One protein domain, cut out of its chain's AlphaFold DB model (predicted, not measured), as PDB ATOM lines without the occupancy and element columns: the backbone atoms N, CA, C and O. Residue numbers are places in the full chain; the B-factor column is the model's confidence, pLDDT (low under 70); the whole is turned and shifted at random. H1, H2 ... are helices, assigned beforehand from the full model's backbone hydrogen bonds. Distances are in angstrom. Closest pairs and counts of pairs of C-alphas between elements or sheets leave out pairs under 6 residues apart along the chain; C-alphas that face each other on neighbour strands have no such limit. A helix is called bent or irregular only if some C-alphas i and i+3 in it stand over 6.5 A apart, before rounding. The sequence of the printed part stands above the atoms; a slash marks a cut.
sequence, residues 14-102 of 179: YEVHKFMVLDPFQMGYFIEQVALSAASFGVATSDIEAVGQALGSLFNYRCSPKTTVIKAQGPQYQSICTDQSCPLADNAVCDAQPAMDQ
ATOM      1  N   TYR A  14     115.883 179.224 152.849       96.00
ATOM      2  CA  TYR A  14     115.960 179.442 151.405       96.00
ATOM      3  C   TYR A  14     114.572 179.411 150.755       96.00
ATOM      4  O   TYR A  14     114.234 180.324 150.013       96.00
ATOM      5  N   GLU A  15     113.735 178.408 151.035       95.25
ATOM      6  CA  GLU A  15     112.439 178.268 150.349       95.25
ATOM      7  C   GLU A  15     111.513 179.461 150.586       95.25
ATOM      8  O   GLU A  15     110.846 179.915 149.654       95.25
ATOM      9  N   VAL A  16     111.520 180.007 151.802       95.75
ATOM     10  CA  VAL A  16     110.629 181.114 152.169       95.75
ATOM     11  C   VAL A  16     111.163 182.494 151.764       95.75
ATOM     12  O   VAL A  16     110.358 183.404 151.584       95.75
ATOM     13  N   HIS A  17     112.479 182.658 151.556       95.69
ATOM     14  CA  HIS A  17     113.085 183.957 151.210       95.69
ATOM     15  C   HIS A  17     113.709 184.030 149.804       95.69
ATOM     16  O   HIS A  17     114.056 185.121 149.358       95.69
ATOM     17  N   LYS A  18     113.842 182.924 149.057       93.12
ATOM     18  CA  LYS A  18     114.568 182.888 147.765       93.12
ATOM     19  C   LYS A  18     114.078 183.893 146.722       93.12
ATOM     20  O   LYS A  18     114.877 184.340 145.906       93.12
ATOM     21  N   PHE A  19     112.798 184.262 146.757       93.19
ATOM     22  CA  PHE A  19     112.197 185.240 145.840       93.19
ATOM     23  C   PHE A  19     112.479 186.697 146.220       93.19
ATOM     24  O   PHE A  19     112.176 187.599 145.445       93.19
ATOM     25  N   MET A  20     113.053 186.955 147.396       93.12
ATOM     26  CA  MET A  20     113.460 188.303 147.791       93.12
ATOM     27  C   MET A  20     114.752 188.733 147.093       93.12
ATOM     28  O   MET A  20     114.971 189.930 146.952       93.12
ATOM     29  N   VAL A  21     115.565 187.770 146.630       93.56
ATOM     30  CA  VAL A  21     116.859 187.997 145.959       93.56
ATOM     31  C   VAL A  21     117.734 188.952 146.765       93.56
ATOM     32  O   VAL A  21     118.177 189.987 146.273       93.56
ATOM     33  N   LEU A  22     117.922 188.620 148.048       94.31
ATOM     34  CA  LEU A  22     118.649 189.490 148.962       94.31
ATOM     35  C   LEU A  22     120.139 189.512 148.635       94.31
ATOM     36  O   LEU A  22     120.753 188.462 148.410       94.31
ATOM     37  N   ASP A  23     120.695 190.720 148.651       94.50
ATOM     38  CA  ASP A  23     122.120 190.981 148.488       94.50
ATOM     39  C   ASP A  23     122.867 191.025 149.845       94.50
ATOM     40  O   ASP A  23     122.242 191.058 150.917       94.50
ATOM     41  N   PRO A  24     124.216 191.027 149.838       94.88
ATOM     42  CA  PRO A  24     125.016 191.056 151.064       94.88
ATOM     43  C   PRO A  24     124.804 192.288 151.943       94.88
ATOM     44  O   PRO A  24     125.003 192.207 153.156       94.88
ATOM     45  N   PHE A  25     124.432 193.430 151.364       95.88
ATOM     46  CA  PHE A  25     124.200 194.661 152.116       95.88
ATOM     47  C   PHE A  25     122.866 194.601 152.849       95.88
ATOM     48  O   PHE A  25     122.801 194.957 154.023       95.88
ATOM     49  N   GLN A  26     121.821 194.094 152.197       95.25
ATOM     50  CA  GLN A  26     120.514 193.880 152.815       95.25
ATOM     51  C   GLN A  26     120.601 192.860 153.954       95.25
ATOM     52  O   GLN A  26     120.083 193.104 155.046       95.25
ATOM     53  N   MET A  27     121.322 191.755 153.742       95.19
ATOM     54  CA  MET A  27     121.571 190.778 154.802       95.19
ATOM     55  C   MET A  27     122.433 191.342 155.933       95.19
ATOM     56  O   MET A  27     122.126 191.120 157.106       95.19
ATOM     57  N   GLY A  28     123.484 192.097 155.607       95.00
ATOM     58  CA  GLY A  28     124.317 192.776 156.600       95.00
ATOM     59  C   GLY A  28     123.509 193.744 157.463       95.00
ATOM     60  O   GLY A  28     123.590 193.685 158.689       95.00
ATOM     61  N   TYR A  29     122.659 194.559 156.835       96.19
ATOM     62  CA  TYR A  29     121.762 195.481 157.527       96.19
ATOM     63  C   TYR A  29     120.791 194.746 158.458       96.19
ATOM     64  O   TYR A  29     120.638 195.137 159.613       96.19
ATOM     65  N   PHE A  30     120.172 193.650 158.003       96.06
ATOM     66  CA  PHE A  30     119.303 192.831 158.852       96.06
ATOM     67  C   PHE A  30     120.032 192.327 160.108       96.06
ATOM     68  O   PHE A  30     119.522 192.480 161.219       96.06
ATOM     69  N   ILE A  31     121.238 191.772 159.952       95.19
ATOM     70  CA  ILE A  31     122.041 191.262 161.076       95.19
ATOM     71  C   ILE A  31     122.411 192.398 162.039       95.19
ATOM     72  O   ILE A  31     122.312 192.230 163.256       95.19
ATOM     73  N   GLU A  32     122.779 193.567 161.514       96.00
ATOM     74  CA  GLU A  32     123.068 194.753 162.322       96.00
ATOM     75  C   GLU A  32     121.840 195.209 163.125       96.00
ATOM     76  O   GLU A  32     121.952 195.455 164.327       96.00
ATOM     77  N   GLN A  33     120.650 195.248 162.517       97.81
ATOM     78  CA  GLN A  33     119.419 195.610 163.227       97.81
ATOM     79  C   GLN A  33     119.058 194.602 164.325       97.81
ATOM     80  O   GLN A  33     118.618 195.007 165.405       97.81
ATOM     81  N   VAL A  34     119.288 193.301 164.107       96.50
ATOM     82  CA  VAL A  34     119.121 192.275 165.154       96.50
ATOM     83  C   VAL A  34     120.080 192.532 166.320       96.50
ATOM     84  O   VAL A  34     119.658 192.513 167.478       96.50
ATOM     85  N   ALA A  35     121.348 192.828 166.034       96.00
ATOM     86  CA  ALA A  35     122.358 193.101 167.052       96.00
ATOM     87  C   ALA A  35     122.057 194.372 167.862       96.00
ATOM     88  O   ALA A  35     122.104 194.341 169.093       96.00
ATOM     89  N   LEU A  36     121.699 195.473 167.195       96.62
ATOM     90  CA  LEU A  36     121.323 196.733 167.848       96.62
ATOM     91  C   LEU A  36     120.069 196.567 168.713       96.62
ATOM     92  O   LEU A  36     120.009 197.088 169.829       96.62
ATOM     93  N   SER A  37     119.098 195.782 168.242       98.19
ATOM     94  CA  SER A  37     117.903 195.446 169.020       98.19
ATOM     95  C   SER A  37     118.269 194.664 170.282       98.19
ATOM     96  O   SER A  37     117.860 195.052 171.377       98.19
ATOM     97  N   ALA A  38     119.091 193.616 170.173       97.06
ATOM     98  CA  ALA A  38     119.549 192.831 171.321       97.06
ATOM     99  C   ALA A  38     120.337 193.685 172.330       97.06
ATOM    100  O   ALA A  38     120.095 193.607 173.538       97.06
ATOM    101  N   ALA A  39     121.216 194.562 171.840       97.19
ATOM    102  CA  ALA A  39     121.949 195.508 172.676       97.19
ATOM    103  C   ALA A  39     121.005 196.441 173.451       97.19
ATOM    104  O   ALA A  39     121.234 196.696 174.633       97.19
ATOM    105  N   SER A  40     119.913 196.907 172.831       97.81
ATOM    106  CA  SER A  40     118.929 197.776 173.495       97.81
ATOM    107  C   SER A  40     118.215 197.107 174.679       97.81
ATOM    108  O   SER A  40     117.833 197.787 175.631       97.81
ATOM    109  N   PHE A  41     118.102 195.776 174.664       97.44
ATOM    110  CA  PHE A  41     117.561 194.979 175.769       97.44
ATOM    111  C   PHE A  41     118.620 194.563 176.803       97.44
ATOM    112  O   PHE A  41     118.296 193.870 177.765       97.44
ATOM    113  N   GLY A  42     119.876 194.991 176.637       97.56
ATOM    114  CA  GLY A  42     120.973 194.689 177.558       97.56
ATOM    115  C   GLY A  42     121.549 193.278 177.420       97.56
ATOM    116  O   GLY A  42     122.149 192.782 178.372       97.56
ATOM    117  N   VAL A  43     121.376 192.622 176.264       97.88
ATOM    118  CA  VAL A  43     122.024 191.332 175.969       97.88
ATOM    119  C   VAL A  43     123.548 191.505 175.976       97.88
ATOM    120  O   VAL A  43     124.068 192.527 175.523       97.88
ATOM    121  N   ALA A  44     124.277 190.514 176.499       98.00
ATOM    122  CA  ALA A  44     125.731 190.571 176.571       98.00
ATOM    123  C   ALA A  44     126.363 190.610 175.169       98.00
ATOM    124  O   ALA A  44     125.929 189.907 174.257       98.00
ATOM    125  N   THR A  45     127.436 191.387 175.005       96.44
ATOM    126  CA  THR A  45     128.132 191.534 173.715       96.44
ATOM    127  C   THR A  45     128.588 190.194 173.138       96.44
ATOM    128  O   THR A  45     128.423 189.967 171.946       96.44
ATOM    129  N   SER A  46     129.080 189.276 173.978       97.31
ATOM    130  CA  SER A  46     129.491 187.935 173.544       97.31
ATOM    131  C   SER A  46     128.345 187.126 172.932       97.31
ATOM    132  O   SER A  46     128.558 186.383 171.977       97.31
ATOM    133  N   ASP A  47     127.125 187.288 173.450       97.50
ATOM    134  CA  ASP A  47     125.947 186.594 172.929       97.50
ATOM    135  C   ASP A  47     125.487 187.228 171.610       97.50
ATOM    136  O   ASP A  47     125.116 186.522 170.674       97.50
ATOM    137  N   ILE A  48     125.578 188.559 171.499       97.56
ATOM    138  CA  ILE A  48     125.296 189.294 170.257       97.56
ATOM    139  C   ILE A  48     126.262 188.867 169.146       97.56
ATOM    140  O   ILE A  48     125.831 188.596 168.026       97.56
ATOM    141  N   GLU A  49     127.556 188.767 169.451       96.31
ATOM    142  CA  GLU A  49     128.577 188.308 168.506       96.31
ATOM    143  C   GLU A  49     128.335 186.860 168.071       96.31
ATOM    144  O   GLU A  49     128.378 186.567 166.874       96.31
ATOM    145  N   ALA A  50     128.015 185.966 169.012       96.44
ATOM    146  CA  ALA A  50     127.702 184.571 168.710       96.44
ATOM    147  C   ALA A  50     126.483 184.442 167.781       96.44
ATOM    148  O   ALA A  50     126.517 183.680 166.809       96.44
ATOM    149  N   VAL A  51     125.421 185.216 168.030       95.88
ATOM    150  CA  VAL A  51     124.239 185.258 167.154       95.88
ATOM    151  C   VAL A  51     124.594 185.842 165.787       95.88
ATOM    152  O   VAL A  51     124.220 185.260 164.772       95.88
ATOM    153  N   GLY A  52     125.357 186.935 165.730       95.56
ATOM    154  CA  GLY A  52     125.795 187.545 164.470       95.56
ATOM    155  C   GLY A  52     126.596 186.579 163.593       95.56
ATOM    156  O   GLY A  52     126.333 186.466 162.394       95.56
ATOM    157  N   GLN A  53     127.512 185.810 164.187       95.50
ATOM    158  CA  GLN A  53     128.265 184.763 163.486       95.50
ATOM    159  C   GLN A  53     127.362 183.629 162.982       95.50
ATOM    160  O   GLN A  53     127.526 183.163 161.850       95.50
ATOM    161  N   ALA A  54     126.392 183.192 163.790       95.44
ATOM    162  CA  ALA A  54     125.432 182.169 163.381       95.44
ATOM    163  C   ALA A  54     124.572 182.641 162.196       95.44
ATOM    164  O   ALA A  54     124.445 181.921 161.209       95.44
ATOM    165  N   LEU A  55     124.043 183.869 162.246       95.94
ATOM    166  CA  LEU A  55     123.259 184.452 161.152       95.94
ATOM    167  C   LEU A  55     124.098 184.606 159.877       95.94
ATOM    168  O   LEU A  55     123.651 184.230 158.794       95.94
ATOM    169  N   GLY A  56     125.327 185.113 160.003       95.00
ATOM    170  CA  GLY A  56     126.237 185.283 158.872       95.00
ATOM    171  C   GLY A  56     126.573 183.957 158.188       95.00
ATOM    172  O   GLY A  56     126.434 183.836 156.973       95.00
ATOM    173  N   SER A  57     126.964 182.945 158.962       94.44
ATOM    174  CA  SER A  57     127.369 181.638 158.423       94.44
ATOM    175  C   SER A  57     126.216 180.820 157.835       94.44
ATOM    176  O   SER A  57     126.424 180.110 156.854       94.44
ATOM    177  N   LEU A  58     125.005 180.919 158.390       95.38
ATOM    178  CA  LEU A  58     123.852 180.150 157.910       95.38
ATOM    179  C   LEU A  58     123.176 180.781 156.692       95.38
ATOM    180  O   LEU A  58     122.699 180.060 155.814       95.38
ATOM    181  N   PHE A  59     123.088 182.112 156.656       96.56
ATOM    182  CA  PHE A  59     122.176 182.806 155.746       96.56
ATOM    183  C   PHE A  59     122.878 183.648 154.680       96.56
ATOM    184  O   PHE A  59     122.274 183.899 153.636       96.56
ATOM    185  N   ASN A  60     124.132 184.062 154.897       95.94
ATOM    186  CA  ASN A  60     124.791 185.087 154.080       95.94
ATOM    187  C   ASN A  60     125.685 184.547 152.946       95.94
ATOM    188  O   ASN A  60     126.471 185.294 152.370       95.94
ATOM    189  N   TYR A  61     125.575 183.256 152.620       95.81
ATOM    190  CA  TYR A  61     126.353 182.610 151.559       95.81
ATOM    191  C   TYR A  61     125.438 181.893 150.579       95.81
ATOM    192  O   TYR A  61     124.696 180.986 150.974       95.81
ATOM    193  N   ARG A  62     125.542 182.240 149.294       95.56
ATOM    194  CA  ARG A  62     124.757 181.583 148.246       95.56
ATOM    195  C   ARG A  62     125.243 180.157 147.995       95.56
ATOM    196  O   ARG A  62     126.428 179.849 148.133       95.56
ATOM    197  N   CYS A  63     124.314 179.308 147.563       95.50
ATOM    198  CA  CYS A  63     124.545 177.893 147.256       95.50
ATOM    199  C   CYS A  63     125.023 177.043 148.450       95.50
ATOM    200  O   CYS A  63     125.690 176.023 148.252       95.50
ATOM    201  N   SER A  64     124.726 177.469 149.681       95.62
ATOM    202  CA  SER A  64     125.132 176.748 150.889       95.62
ATOM    203  C   SER A  64     124.507 175.348 150.957       95.62
ATOM    204  O   SER A  64     123.294 175.213 150.763       95.62
ATOM    205  N   PRO A  65     125.285 174.301 151.291       96.19
ATOM    206  CA  PRO A  65     124.748 172.956 151.446       96.19
ATOM    207  C   PRO A  65     123.718 172.882 152.583       96.19
ATOM    208  O   PRO A  65     123.667 173.724 153.486       96.19
ATOM    209  N   LYS A  66     122.882 171.839 152.546       96.50
ATOM    210  CA  LYS A  66     121.844 171.632 153.560       96.50
ATOM    211  C   LYS A  66     122.453 171.515 154.955       96.50
ATOM    212  O   LYS A  66     123.348 170.704 155.179       96.50
ATOM    213  N   THR A  67     121.894 172.262 155.901       95.81
ATOM    214  CA  THR A  67     122.321 172.287 157.302       95.81
ATOM    215  C   THR A  67     121.126 172.041 158.218       95.81
ATOM    216  O   THR A  67     120.028 172.553 157.987       95.81
ATOM    217  N   THR A  68     121.326 171.233 159.260       95.75
ATOM    218  CA  THR A  68     120.298 170.960 160.273       95.75
ATOM    219  C   THR A  68     120.344 172.032 161.355       95.75
ATOM    220  O   THR A  68     121.169 171.957 162.262       95.75
ATOM    221  N   VAL A  69     119.440 173.010 161.281       92.62
ATOM    222  CA  VAL A  69     119.261 174.027 162.337       92.62
ATOM    223  C   VAL A  69     118.241 173.546 163.371       92.62
ATOM    224  O   VAL A  69     118.482 173.594 164.575       92.62
ATOM    225  N   ILE A  70     117.121 172.990 162.902       91.31
ATOM    226  CA  ILE A  70     116.059 172.448 163.752       91.31
ATOM    227  C   ILE A  70     116.126 170.925 163.685       91.31
ATOM    228  O   ILE A  70     115.764 170.315 162.681       91.31
ATOM    229  N   LYS A  71     116.574 170.291 164.777       90.06
ATOM    230  CA  LYS A  71     116.797 168.832 164.836       90.06
ATOM    231  C   LYS A  71     115.584 168.018 164.376       90.06
ATOM    232  O   LYS A  71     115.750 167.039 163.660       90.06
ATOM    233  N   ALA A  72     114.379 168.443 164.756       90.56
ATOM    234  CA  ALA A  72     113.134 167.760 164.408       90.56
ATOM    235  C   ALA A  72     112.770 167.838 162.911       90.56
ATOM    236  O   ALA A  72     111.968 167.033 162.448       90.56
ATOM    237  N   GLN A  73     113.342 168.785 162.161       92.88
ATOM    238  CA  GLN A  73     113.003 169.057 160.757       92.88
ATOM    239  C   GLN A  73     114.115 168.649 159.769       92.88
ATOM    240  O   GLN A  73     113.938 168.750 158.553       92.88
ATOM    241  N   GLY A  74     115.246 168.147 160.280       95.31
ATOM    242  CA  GLY A  74     116.348 167.618 159.477       95.31
ATOM    243  C   GLY A  74     117.167 168.677 158.717       95.31
ATOM    244  O   GLY A  74     117.045 169.874 158.985       95.31
ATOM    245  N   PRO A  75     118.048 168.241 157.794       97.06
ATOM    246  CA  PRO A  75     118.891 169.137 157.005       97.06
ATOM    247  C   PRO A  75     118.087 169.895 155.946       97.06
ATOM    248  O   PRO A  75     117.389 169.279 155.138       97.06
ATOM    249  N   GLN A  76     118.241 171.217 155.894       96.75
ATOM    250  CA  GLN A  76     117.503 172.099 154.980       96.75
ATOM    251  C   GLN A  76     118.413 173.172 154.383       96.75
ATOM    252  O   GLN A  76     119.481 173.455 154.929       96.75
ATOM    253  N   TYR A  77     118.004 173.772 153.264       96.56
ATOM    254  CA  TYR A  77     118.726 174.903 152.681       96.56
ATOM    255  C   TYR A  77     118.462 176.167 153.497       96.56
ATOM    256  O   TYR A  77     117.317 176.567 153.686       96.56
ATOM    257  N   GLN A  78     119.532 176.792 153.986       96.81
ATOM    258  CA  GLN A  78     119.416 177.955 154.868       96.81
ATOM    259  C   GLN A  78     119.753 179.277 154.178       96.81
ATOM    260  O   GLN A  78     119.272 180.310 154.611       96.81
ATOM    261  N   SER A  79     120.501 179.250 153.074       95.44
ATOM    262  CA  SER A  79     120.901 180.443 152.317       95.44
ATOM    263  C   SER A  79     119.733 181.401 152.051       95.44
ATOM    264  O   SER A  79     118.828 181.061 151.291       95.44
ATOM    265  N   ILE A  80     119.791 182.608 152.616       96.19
ATOM    266  CA  ILE A  80     118.834 183.693 152.345       96.19
ATOM    267  C   ILE A  80     119.420 184.664 151.312       96.19
ATOM    268  O   ILE A  80     118.701 185.132 150.432       96.19
ATOM    269  N   CYS A  81     120.730 184.924 151.374       95.50
ATOM    270  CA  CYS A  81     121.448 185.670 150.343       95.50
ATOM    271  C   CYS A  81     121.451 184.839 149.052       95.50
ATOM    272  O   CYS A  81     122.097 183.788 148.985       95.50
ATOM    273  N   THR A  82     120.688 185.264 148.047       94.69
ATOM    274  CA  THR A  82     120.546 184.553 146.763       94.69
ATOM    275  C   THR A  82     120.945 185.402 145.559       94.69
ATOM    276  O   THR A  82     121.021 184.869 144.449       94.69
ATOM    277  N   ASP A  83     121.265 186.684 145.764       94.56
ATOM    278  CA  ASP A  83     121.815 187.544 144.719       94.56
ATOM    279  C   ASP A  83     123.183 187.042 144.211       94.56
ATOM    280  O   ASP A  83     123.936 186.334 144.888       94.56
ATOM    281  N   GLN A  84     123.538 187.426 142.985       93.00
ATOM    282  CA  GLN A  84     124.802 187.027 142.365       93.00
ATOM    283  C   GLN A  84     126.040 187.630 143.042       93.00
ATOM    284  O   GLN A  84     127.127 187.059 142.928       93.00
ATOM    285  N   SER A  85     125.893 188.755 143.745       95.06
ATOM    286  CA  SER A  85     126.962 189.382 144.527       95.06
ATOM    287  C   SER A  85     127.236 188.678 145.857       95.06
ATOM    288  O   SER A  85     128.274 188.928 146.472       95.06
ATOM    289  N   CYS A  86     126.358 187.764 146.290       95.25
ATOM    290  CA  CYS A  86     126.565 186.990 147.506       95.25
ATOM    291  C   CYS A  86     127.835 186.130 147.417       95.25
ATOM    292  O   CYS A  86     128.095 185.497 146.380       95.25
ATOM    293  N   PRO A  87     128.622 186.047 148.505       96.06
ATOM    294  CA  PRO A  87     129.768 185.157 148.544       96.06
ATOM    295  C   PRO A  87     129.299 183.712 148.366       96.06
ATOM    296  O   PRO A  87     128.253 183.302 148.874       96.06
ATOM    297  N   LEU A  88     130.071 182.945 147.601       96.12
ATOM    298  CA  LEU A  88     129.800 181.530 147.392       96.12
ATOM    299  C   LEU A  88     130.138 180.763 148.675       96.12
ATOM    300  O   LEU A  88     131.178 181.019 149.280       96.12
ATOM    301  N   ALA A  89     129.279 179.835 149.079       95.62
ATOM    302  CA  ALA A  89     129.568 178.963 150.208       95.62
ATOM    303  C   ALA A  89     130.718 177.992 149.908       95.62
ATOM    304  O   ALA A  89     130.928 177.572 148.765       95.62
ATOM    305  N   ASP A  90     131.399 177.548 150.961       92.50
ATOM    306  CA  ASP A  90     132.290 176.398 150.859       92.50
ATOM    307  C   ASP A  90     131.481 175.149 150.477       92.50
ATOM    308  O   ASP A  90     130.425 174.873 151.050       92.50
ATOM    309  N   ASN A  91     131.992 174.362 149.523       92.44
ATOM    310  CA  ASN A  91     131.292 173.197 148.961       92.44
ATOM    311  C   ASN A  91     129.922 173.554 148.346       92.44
ATOM    312  O   ASN A  91     128.933 172.848 148.551       92.44
ATOM    313  N   ALA A  92     129.875 174.664 147.606       94.31
ATOM    314  CA  ALA A  92     128.671 175.175 146.962       94.31
ATOM    315  C   ALA A  92     127.940 174.137 146.093       94.31
ATOM    316  O   ALA A  92     128.541 173.464 145.256       94.31
ATOM    317  N   VAL A  93     126.615 174.080 146.240       95.12
ATOM    318  CA  VAL A  93     125.711 173.174 145.507       95.12
ATOM    319  C   VAL A  93     124.711 173.948 144.641       95.12
ATOM    320  O   VAL A  93     123.503 173.731 144.718       95.12
ATOM    321  N   CYS A  94     125.210 174.871 143.812       92.69
ATOM    322  CA  CYS A  94     124.364 175.785 143.033       92.69
ATOM    323  C   CYS A  94     123.392 175.074 142.076       92.69
ATOM    324  O   CYS A  94     122.291 175.567 141.861       92.69
ATOM    325  N   ASP A  95     123.741 173.891 141.564       92.38
ATOM    326  CA  ASP A  95     122.848 173.118 140.686       92.38
ATOM    327  C   ASP A  95     121.548 172.691 141.392       92.38
ATOM    328  O   ASP A  95     120.513 172.515 140.754       92.38
ATOM    329  N   ALA A  96     121.586 172.540 142.721       90.69
ATOM    330  CA  ALA A  96     120.429 172.165 143.531       90.69
ATOM    331  C   ALA A  96     119.614 173.374 144.030       90.69
ATOM    332  O   ALA A  96     118.536 173.192 144.594       90.69
ATOM    333  N   GLN A  97     120.124 174.595 143.842       87.94
ATOM    334  CA  GLN A  97     119.499 175.847 144.264       87.94
ATOM    335  C   GLN A  97     119.468 176.804 143.068       87.94
ATOM    336  O   GLN A  97     120.384 177.619 142.917       87.94
ATOM    337  N   PRO A  98     118.446 176.703 142.198       82.81
ATOM    338  CA  PRO A  98     118.386 177.525 141.002       82.81
ATOM    339  C   PRO A  98     118.384 179.009 141.371       82.81
ATOM    340  O   PRO A  98     117.849 179.417 142.409       82.81
ATOM    341  N   ALA A  99     118.990 179.812 140.496       83.12
ATOM    342  CA  ALA A  99     118.894 181.256 140.590       83.12
ATOM    343  C   ALA A  99     117.417 181.659 140.522       83.12
ATOM    344  O   ALA A  99     116.670 181.167 139.673       83.12
ATOM    345  N   MET A 100     117.018 182.534 141.437       87.62
ATOM    346  CA  MET A 100     115.665 183.060 141.498       87.62
ATOM    347  C   MET A 100     115.677 184.523 141.103       87.62
ATOM    348  O   MET A 100     116.572 185.269 141.494       87.62
ATOM    349  N   ASP A 101     114.657 184.916 140.351       87.06
ATOM    350  CA  ASP A 101     114.398 186.310 140.041       87.06
ATOM    351  C   ASP A 101     113.416 186.894 141.053       87.06
ATOM    352  O   ASP A 101     112.474 186.231 141.504       87.06
ATOM    353  N   GLN A 102     113.628 188.165 141.387       86.94
ATOM    354  CA  GLN A 102     112.709 188.894 142.242       86.94
ATOM    355  C   GLN A 102     111.401 189.123 141.471       86.94
ATOM    356  O   GLN A 102     111.456 189.598 140.329       86.94
TER     357      GLN A 102
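Overview. This is residues 14 to 102 of the 179 residues of an uncharacterized protein of Penicillium subrubescens (UniProt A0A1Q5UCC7). The model is a helical hairpin with a head of loops: H2 and H3 run side by side in opposite directions, and beyond the end of the hairpin away from its turn lie the short helix H1 and the long coil of residues 60 to 102. Hairpin and head together make the longest axis. The printed part has 89 residues with three named helices, in the order H1, H2, H3, and no named strand. The class is all helix, though under half of the residues, 39 of 89, are in named elements. The whole is compact, with a radius of gyration of the C-alphas of 13.7 A and spans of 42 by 30 by 22 A.

Along the chain. Find C-alpha 24 at (125.016, 191.056, 151.064); from there H2, residues 24 to 40, runs 24.2 A to C-alpha 40 at (118.929, 197.776, 173.495). H3, residues 45 to 59, runs 20.8 A and ends at C-alpha 59, at (122.176, 182.806, 155.746). Look before H2 for H1, residues 14 to 20, 9.9 A long; it is irregular, with C-alphas 16 and 19 standing 7.7 A apart.

Arrangement. Begin at Ala 35 and Ile 48, whose C-alphas, 5.8 A apart, are the closest of H2 and H3. These helices touch and form a hairpin, at a shallow tilt of 26 degrees, opposite ways. H1 is apart from H2. It is also apart from H3, but only just, with the closest C-alphas 8.3 A apart. In H2 and H3 every O i to N i+4 pair is within hydrogen-bond range; in H1 1 of 3 is, beside 2 of 4 O i to N i+3 pairs.

Size, cuts and confidence. Look to Gly 42 and Asp 95 for the two C-alphas farthest apart, at 42.8 A. The printed part has no cut, and the links H1 to H2 and H2 to H3 are tight. The mean pLDDT of the printed part is 94.7, and no printed residue is under 70.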